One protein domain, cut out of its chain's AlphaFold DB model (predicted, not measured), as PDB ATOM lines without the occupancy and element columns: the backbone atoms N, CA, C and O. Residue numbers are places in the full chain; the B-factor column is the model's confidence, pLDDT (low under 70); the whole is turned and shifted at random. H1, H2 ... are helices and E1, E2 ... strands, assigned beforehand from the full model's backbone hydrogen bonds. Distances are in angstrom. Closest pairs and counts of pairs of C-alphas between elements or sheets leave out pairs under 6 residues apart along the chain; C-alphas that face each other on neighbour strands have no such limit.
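Overview. This is residues 62 to 125 of the 364 residues of the protein "ILEI domain-containing protein" of Thermodesulfobium narugense (UniProt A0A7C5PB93). A three-stranded sheet makes a wall, and two helices, H1 and H2, pack over one face of it in two layers, a layer of helices on a layer of strands, while the other face is bare. The helices are set at a steep angle to each other, and residues 122 to 125 run on past E3 as a short tail at one end of the longest axis. The printed part has 64 residues, with two named helices and three named strands in the order E1, E2, H1, H2, E3; the sheet's order is E1, E2, E3, antiparallel throughout, and the class is mixed, helices and strands. The whole is compact, with a radius of gyration of the C-alphas of 11.4 A, and its outline is elongated, spanning 38 by 24 by 15 A.

Along the chain. Find C-alpha 62 at (117.873, 135.736, 172.635); from there strand E1 runs through residues 62 to 68, 19.9 A long. After a tight link of two residues, strand E2 takes residues 71 to 78 and is 23.0 A long. Helix H1 follows at once with residues 79 to 91, 18.4 A from first to last C-alpha, ending at C-alpha 91 at (135.600, 123.804, 173.232). Past a short link of 7 residues you reach helix H2, residues 99 to 108, 14.1 A long. Strand E3, residues 114 to 121, is 20.9 A long and ends at C-alpha 121 at (125.281, 132.812, 152.617).

Arrangement. Begin with the sheet, where E2 is the inner strand and E1 and E3 are the edge strands. E1 and E2 form an antiparallel hairpin at 158 degrees; look for N 66 and O 73, 2.8 A apart and within hydrogen-bond range. E2 and E3 are antiparallel at 168 degrees, with N 74 and O 118 within hydrogen-bond range at 2.9 A. H1 is on the sheet at a height of 9.8 A, over E1 and E2, and runs along the strands; its closest C-alphas to E1 are those of Gln 79 and Thr 62, 5.7 A apart. H2 is on the same face at a height of 8.7 A, over E2, and at 1 degrees to E2 on the local plane it runs along the strands. The closest C-alphas of H2 and E3 are those of Ala 103 and Ile 117, 6.9 A apart. H1 and H2 are close but not clearly touching, the C-alphas of Leu 85 and Ile 106 being closest at 7.5 A; they run opposite ways at a steep tilt of 64 degrees. In H1 and H2 every O i to N i+4 pair is within hydrogen-bond range.

Size, cuts and confidence. Look to Ala 80 and Ser 125 for the two C-alphas farthest apart, 37.9 A. The printed part has no cut, and no link is long. Mean pLDDT of the printed part is 83.8; residues 120 to 125 are under 70.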
ATOM      1  N   THR A  62     116.639 135.039 172.979       76.19
ATOM      2  CA  THR A  62     117.873 135.736 172.635       76.19
ATOM      3  C   THR A  62     118.408 135.180 171.324       76.19
ATOM      4  O   THR A  62     118.007 134.099 170.887       76.19
ATOM      5  N   THR A  63     119.310 135.921 170.690       74.00
ATOM      6  CA  THR A  63     119.919 135.547 169.410       74.00
ATOM      7  C   THR A  63     121.429 135.415 169.560       74.00
ATOM      8  O   THR A  63     122.075 136.249 170.197       74.00
ATOM      9  N   LEU A  64     122.002 134.379 168.948       80.25
ATOM     10  CA  LEU A  64     123.445 134.177 168.830       80.25
ATOM     11  C   LEU A  64     123.829 134.132 167.349       80.25
ATOM     12  O   LEU A  64     123.431 133.217 166.635       80.25
ATOM     13  N   SER A  65     124.644 135.093 166.916       79.19
ATOM     14  CA  SER A  65     125.148 135.174 165.541       79.19
ATOM     15  C   SER A  65     126.592 134.676 165.474       79.19
ATOM     16  O   SER A  65     127.473 135.182 166.174       79.19
ATOM     17  N   LEU A  66     126.844 133.683 164.624       82.19
ATOM     18  CA  LEU A  66     128.138 133.033 164.441       82.19
ATOM     19  C   LEU A  66     128.594 133.223 162.995       82.19
ATOM     20  O   LEU A  66     127.978 132.710 162.063       82.19
ATOM     21  N   LYS A  67     129.680 133.972 162.793       80.06
ATOM     22  CA  LYS A  67     130.220 134.252 161.459       80.06
ATOM     23  C   LYS A  67     131.292 133.234 161.080       80.06
ATOM     24  O   LYS A  67     132.225 133.015 161.853       80.06
ATOM     25  N   LEU A  68     131.196 132.674 159.876       81.81
ATOM     26  CA  LEU A  68     132.178 131.738 159.329       81.81
ATOM     27  C   LEU A  68     132.374 132.006 157.829       81.81
ATOM     28  O   LEU A  68     131.454 131.851 157.029       81.81
ATOM     29  N   GLY A  69     133.578 132.442 157.448       82.00
ATOM     30  CA  GLY A  69     133.875 132.845 156.071       82.00
ATOM     31  C   GLY A  69     132.992 134.007 155.592       82.00
ATOM     32  O   GLY A  69     132.930 135.059 156.234       82.00
ATOM     33  N   ASN A  70     132.322 133.808 154.454       70.38
ATOM     34  CA  ASN A  70     131.356 134.732 153.846       70.38
ATOM     35  C   ASN A  70     129.904 134.484 154.294       70.38
ATOM     36  O   ASN A  70     128.993 135.113 153.759       70.38
ATOM     37  N   GLY A  71     129.672 133.581 155.243       74.19
ATOM     38  CA  GLY A  71     128.337 133.288 155.743       74.19
ATOM     39  C   GLY A  71     128.193 133.502 157.248       74.19
ATOM     40  O   GLY A  71     129.159 133.746 157.981       74.19
ATOM     41  N   MET A  72     126.953 133.406 157.708       80.56
ATOM     42  CA  MET A  72     126.577 133.544 159.105       80.56
ATOM     43  C   MET A  72     125.517 132.503 159.469       80.56
ATOM     44  O   MET A  72     124.574 132.280 158.711       80.56
ATOM     45  N   VAL A  73     125.678 131.887 160.638       81.75
ATOM     46  CA  VAL A  73     124.675 131.029 161.272       81.75
ATOM     47  C   VAL A  73     124.070 131.796 162.433       81.75
ATOM     48  O   VAL A  73     124.796 132.353 163.257       81.75
ATOM     49  N   VAL A  74     122.748 131.841 162.499       77.12
ATOM     50  CA  VAL A  74     122.014 132.582 163.524       77.12
ATOM     51  C   VAL A  74     121.171 131.592 164.290       77.12
ATOM     52  O   VAL A  74     120.414 130.833 163.696       77.12
ATOM     53  N   VAL A  75     121.302 131.605 165.609       85.06
ATOM     54  CA  VAL A  75     120.596 130.681 166.491       85.06
ATOM     55  C   VAL A  75     119.690 131.477 167.414       85.06
ATOM     56  O   VAL A  75     120.168 132.323 168.174       85.06
ATOM     57  N   LEU A  76     118.391 131.200 167.352       79.44
ATOM     58  CA  LEU A  76     117.391 131.761 168.256       79.44
ATOM     59  C   LEU A  76     117.110 130.756 169.374       79.44
ATOM     60  O   LEU A  76     116.836 129.581 169.114       79.44
ATOM     61  N   GLY A  77     117.155 131.207 170.625       86.88
ATOM     62  CA  GLY A  77     116.869 130.338 171.761       86.88
ATOM     63  C   GLY A  77     116.930 131.023 173.120       86.88
ATOM     64  O   GLY A  77     117.163 132.228 173.237       86.88
ATOM     65  N   GLU A  78     116.715 130.237 174.167       87.56
ATOM     66  CA  GLU A  78     116.864 130.681 175.555       87.56
ATOM     67  C   GLU A  78     118.323 131.060 175.857       87.56
ATOM     68  O   GLU A  78     119.261 130.375 175.436       87.56
ATOM     69  N   GLN A  79     118.537 132.120 176.642       83.56
ATOM     70  CA  GLN A  79     119.878 132.641 176.941       83.56
ATOM     71  C   GLN A  79     120.830 131.577 177.517       83.56
ATOM     72  O   GLN A  79     122.011 131.532 177.162       83.56
ATOM     73  N   ALA A  80     120.324 130.700 178.389       87.31
ATOM     74  CA  ALA A  80     121.106 129.608 178.967       87.31
ATOM     75  C   ALA A  80     121.570 128.607 177.892       87.31
ATOM     76  O   ALA A  80     122.727 128.176 177.901       87.31
ATOM     77  N   SER A  81     120.699 128.291 176.933       91.50
ATOM     78  CA  SER A  81     120.984 127.390 175.815       91.50
ATOM     79  C   SER A  81     122.001 127.988 174.850       91.50
ATOM     80  O   SER A  81     122.925 127.290 174.438       91.50
ATOM     81  N   LEU A  82     121.903 129.287 174.554       87.69
ATOM     82  CA  LEU A  82     122.878 129.976 173.704       87.69
ATOM     83  C   LEU A  82     124.252 130.104 174.369       87.69
ATOM     84  O   LEU A  82     125.271 129.945 173.698       87.69
ATOM     85  N   SER A  83     124.298 130.345 175.684       88.12
ATOM     86  CA  SER A  83     125.560 130.333 176.435       88.12
ATOM     87  C   SER A  83     126.215 128.955 176.376       88.12
ATOM     88  O   SER A  83     127.393 128.850 176.045       88.12
ATOM     89  N   LYS A  84     125.436 127.892 176.616       93.38
ATOM     90  CA  LYS A  84     125.916 126.509 176.513       93.38
ATOM     91  C   LYS A  84     126.405 126.187 175.100       93.38
ATOM     92  O   LYS A  84     127.451 125.562 174.945       93.38
ATOM     93  N   LEU A  85     125.678 126.629 174.073       93.56
ATOM     94  CA  LEU A  85     126.071 126.430 172.683       93.56
ATOM     95  C   LEU A  85     127.406 127.115 172.368       93.56
ATOM     96  O   LEU A  85     128.278 126.515 171.742       93.56
ATOM     97  N   LYS A  86     127.584 128.356 172.829       90.94
ATOM     98  CA  LYS A  86     128.837 129.098 172.664       90.94
ATOM     99  C   LYS A  86     130.015 128.345 173.286       90.94
ATOM    100  O   LYS A  86     131.058 128.229 172.645       90.94
ATOM    101  N   ASP A  87     129.836 127.799 174.485       91.06
ATOM    102  CA  ASP A  87     130.870 127.013 175.161       91.06
ATOM    103  C   ASP A  87     131.188 125.713 174.404       91.06
ATOM    104  O   ASP A  87     132.361 125.379 174.228       91.06
ATOM    105  N   ILE A  88     130.173 125.012 173.885       93.25
ATOM    106  CA  ILE A  88     130.362 123.810 173.055       93.25
ATOM    107  C   ILE A  88     131.171 124.138 171.794       93.25
ATOM    108  O   ILE A  88     132.136 123.444 171.482       93.25
ATOM    109  N   ILE A  89     130.835 125.220 171.088       90.88
ATOM    110  CA  ILE A  89     131.554 125.626 169.872       90.88
ATOM    111  C   ILE A  89     133.007 125.994 170.192       90.88
ATOM    112  O   ILE A  89     133.911 125.561 169.482       90.88
ATOM    113  N   LEU A  90     133.247 126.756 171.266       88.50
ATOM    114  CA  LEU A  90     134.594 127.181 171.666       88.50
ATOM    115  C   LEU A  90     135.478 126.020 172.142       88.50
ATOM    116  O   LEU A  90     136.697 126.077 171.988       88.50
ATOM    117  N   THR A  91     134.879 124.988 172.736       91.25
ATOM    118  CA  THR A  91     135.600 123.804 173.232       91.25
ATOM    119  C   THR A  91     135.694 122.677 172.203       91.25
ATOM    120  O   THR A  91     136.481 121.741 172.379       91.25
ATOM    121  N   SER A  92     134.938 122.769 171.110       88.50
ATOM    122  CA  SER A  92     134.971 121.809 170.018       88.50
ATOM    123  C   SER A  92     136.343 121.783 169.342       88.50
ATOM    124  O   SER A  92     136.918 122.810 168.987       88.50
ATOM    125  N   LYS A  93     136.867 120.575 169.105       89.75
ATOM    126  CA  LYS A  93     138.051 120.364 168.252       89.75
ATOM    127  C   LYS A  93     137.699 120.326 166.761       89.75
ATOM    128  O   LYS A  93     138.599 120.205 165.928       89.75
ATOM    129  N   LYS A  94     136.405 120.365 166.424       88.75
ATOM    130  CA  LYS A  94     135.915 120.284 165.048       88.75
ATOM    131  C   LYS A  94     136.240 121.592 164.331       88.75
ATOM    132  O   LYS A  94     135.966 122.674 164.840       88.75
ATOM    133  N   LYS A  95     136.838 121.490 163.145       88.81
ATOM    134  CA  LYS A  95     136.952 122.625 162.227       88.81
ATOM    135  C   LYS A  95     135.678 122.687 161.394       88.81
ATOM    136  O   LYS A  95     135.228 121.659 160.901       88.81
ATOM    137  N   PHE A  96     135.118 123.881 161.267       90.50
ATOM    138  CA  PHE A  96     133.973 124.152 160.407       90.50
ATOM    139  C   PHE A  96     134.510 124.782 159.121       90.50
ATOM    140  O   PHE A  96     135.162 125.827 159.195       90.50
ATOM    141  N   GLU A  97     134.315 124.134 157.972       86.62
ATOM    142  CA  GLU A  97     134.840 124.625 156.691       86.62
ATOM    143  C   GLU A  97     133.853 125.588 156.025       86.62
ATOM    144  O   GLU A  97     134.261 126.561 155.392       86.62
ATOM    145  N   ASN A  98     132.555 125.357 156.222       87.69
ATOM    146  CA  ASN A  98     131.479 126.203 155.718       87.69
ATOM    147  C   ASN A  98     130.349 126.369 156.760       87.69
ATOM    148  O   ASN A  98     130.333 125.714 157.804       87.69
ATOM    149  N   ILE A  99     129.399 127.274 156.492       86.19
ATOM    150  CA  ILE A  99     128.300 127.550 157.432       86.19
ATOM    151  C   ILE A  99     127.321 126.385 157.609       86.19
ATOM    152  O   ILE A  99     126.725 126.279 158.680       86.19
ATOM    153  N   GLN A 100     127.174 125.511 156.609       89.25
ATOM    154  CA  GLN A 100     126.331 124.321 156.711       89.25
ATOM    155  C   GLN A 100     126.923 123.356 157.741       89.25
ATOM    156  O   GLN A 100     126.203 122.921 158.633       89.25
ATOM    157  N   ASP A 101     128.243 123.137 157.727       92.31
ATOM    158  CA  ASP A 101     128.919 122.280 158.713       92.31
ATOM    159  C   ASP A 101     128.693 122.760 160.153       92.31
ATOM    160  O   ASP A 101     128.592 121.954 161.087       92.31
ATOM    161  N   LEU A 102     128.664 124.085 160.343       91.00
ATOM    162  CA  LEU A 102     128.427 124.715 161.636       91.00
ATOM    163  C   LEU A 102     126.960 124.578 162.061       91.00
ATOM    164  O   LEU A 102     126.704 124.220 163.209       91.00
ATOM    165  N   ALA A 103     126.001 124.816 161.164       89.81
ATOM    166  CA  ALA A 103     124.581 124.642 161.471       89.81
ATOM    167  C   ALA A 103     124.203 123.177 161.722       89.81
ATOM    168  O   ALA A 103     123.481 122.891 162.678       89.81
ATOM    169  N   ASP A 104     124.747 122.246 160.940       93.88
ATOM    170  CA  ASP A 104     124.560 120.807 161.135       93.88
ATOM    171  C   ASP A 104     125.122 120.372 162.490       93.88
ATOM    172  O   ASP A 104     124.491 119.608 163.219       93.88
ATOM    173  N   PHE A 105     126.285 120.912 162.871       95.44
ATOM    174  CA  PHE A 105     126.851 120.686 164.195       95.44
ATOM    175  C   PHE A 105     125.929 121.202 165.304       95.44
ATOM    176  O   PHE A 105     125.580 120.429 166.193       95.44
ATOM    177  N   ILE A 106     125.476 122.458 165.227       93.19
ATOM    178  CA  ILE A 106     124.554 123.046 166.216       93.19
ATOM    179  C   ILE A 106     123.277 122.199 166.340       93.19
ATOM    180  O   ILE A 106     122.823 121.924 167.450       93.19
ATOM    181  N   THR A 107     122.735 121.742 165.210       92.25
ATOM    182  CA  THR A 107     121.539 120.889 165.156       92.25
ATOM    183  C   THR A 107     121.787 119.530 165.817       92.25
ATOM    184  O   THR A 107     120.942 119.042 166.569       92.25
ATOM    185  N   SER A 108     122.963 118.934 165.590       95.38
ATOM    186  CA  SER A 108     123.336 117.620 166.135       95.38
ATOM    187  C   SER A 108     123.562 117.602 167.650       95.38
ATOM    188  O   SER A 108     123.437 116.552 168.273       95.38
ATOM    189  N   GLU A 109     123.848 118.752 168.264       95.12
ATOM    190  CA  GLU A 109     124.048 118.857 169.717       95.12
ATOM    191  C   GLU A 109     122.730 118.776 170.514       95.12
ATOM    192  O   GLU A 109     122.758 118.686 171.743       95.12
ATOM    193  N   HIS A 110     121.571 118.809 169.837       92.44
ATOM    194  CA  HIS A 110     120.235 118.666 170.435       92.44
ATOM    195  C   HIS A 110     120.025 119.524 171.700       92.44
ATOM    196  O   HIS A 110     119.463 119.081 172.706       92.44
ATOM    197  N   ILE A 111     120.503 120.771 171.677       92.38
ATOM    198  CA  ILE A 111     120.443 121.658 172.840       92.38
ATOM    199  C   ILE A 111     118.998 122.126 173.048       92.38
ATOM    200  O   ILE A 111     118.476 122.945 172.294       92.38
ATOM    201  N   SER A 112     118.364 121.629 174.114       91.94
ATOM    202  CA  SER A 112     117.037 122.082 174.549       91.94
ATOM    203  C   SER A 112     116.998 123.604 174.694       91.94
ATOM    204  O   SER A 112     117.913 124.191 175.270       91.94
ATOM    205  N   GLY A 113     115.936 124.239 174.196       88.06
ATOM    206  CA  GLY A 113     115.754 125.694 174.237       88.06
ATOM    207  C   GLY A 113     116.295 126.443 173.014       88.06
ATOM    208  O   GLY A 113     116.055 127.644 172.911       88.06
ATOM    209  N   ILE A 114     116.970 125.770 172.072       89.25
ATOM    210  CA  ILE A 114     117.149 126.297 170.708       89.25
ATOM    211  C   ILE A 114     115.829 126.121 169.952       89.25
ATOM    212  O   ILE A 114     115.272 125.024 169.927       89.25
ATOM    213  N   LYS A 115     115.331 127.204 169.353       85.25
ATOM    214  CA  LYS A 115     114.067 127.236 168.608       85.25
ATOM    215  C   LYS A 115     114.285 127.201 167.103       85.25
ATOM    216  O   LYS A 115     113.582 126.476 166.408       85.25
ATOM    217  N   GLU A 116     115.257 127.965 166.619       84.25
ATOM    218  CA  GLU A 116     115.490 128.149 165.188       84.25
ATOM    219  C   GLU A 116     116.983 128.314 164.892       84.25
ATOM    220  O   GLU A 116     117.731 128.883 165.694       84.25
ATOM    221  N   ILE A 117     117.406 127.805 163.733       86.69
ATOM    222  CA  ILE A 117     118.757 127.956 163.192       86.69
ATOM    223  C   ILE A 117     118.617 128.466 161.755       86.69
ATOM    224  O   ILE A 117     118.145 127.743 160.882       86.69
ATOM    225  N   GLY A 118     119.026 129.710 161.518       78.38
ATOM    226  CA  GLY A 118     119.031 130.347 160.202       78.38
ATOM    227  C   GLY A 118     120.420 130.336 159.567       78.38
ATOM    228  O   GLY A 118     121.427 130.563 160.244       78.38
ATOM    229  N   LEU A 119     120.470 130.105 158.255       79.56
ATOM    230  CA  LEU A 119     121.684 130.123 157.439       79.56
ATOM    231  C   LEU A 119     121.663 131.313 156.480       79.56
ATOM    232  O   LEU A 119     120.740 131.451 155.685       79.56
ATOM    233  N   PHE A 120     122.717 132.126 156.503       69.12
ATOM    234  CA  PHE A 120     122.881 133.259 155.594       69.12
ATOM    235  C   PHE A 120     124.196 133.113 154.826       69.12
ATOM    236  O   PHE A 120     125.275 133.247 155.407       69.12
ATOM    237  N   VAL A 121     124.120 132.838 153.522       68.56
ATOM    238  CA  VAL A 121     125.281 132.812 152.617       68.56
ATOM    239  C   VAL A 121     125.349 134.144 151.879       68.56
ATOM    240  O   VAL A 121     124.390 134.538 151.222       68.56
ATOM    241  N   SER A 122     126.482 134.843 151.945       56.97
ATOM    242  CA  SER A 122     126.735 135.944 151.017       56.97
ATOM    243  C   SER A 122     127.237 135.367 149.694       56.97
ATOM    244  O   SER A 122     128.369 134.882 149.621       56.97
ATOM    245  N   ASP A 123     126.403 135.395 148.653       49.16
ATOM    246  CA  ASP A 123     126.794 134.951 147.314       49.16
ATOM    247  C   ASP A 123     127.972 135.784 146.790       49.16
ATOM    248  O   ASP A 123     127.848 136.983 146.531       49.16
ATOM    249  N   ASN A 124     129.119 135.125 146.585       45.06
ATOM    250  CA  ASN A 124     130.334 135.687 145.980       45.06
ATOM    251  C   ASN A 124     130.173 135.891 144.458       45.06
ATOM    252  O   ASN A 124     131.012 135.461 143.662       45.06
ATOM    253  N   SER A 125     129.090 136.531 144.026       42.62
ATOM    254  CA  SER A 125     128.977 137.006 142.649       42.62
ATOM    255  C   SER A 125     129.932 138.188 142.450       42.62
ATOM    256  O   SER A 125     129.972 139.120 143.255       42.62
TER     257      SER A 125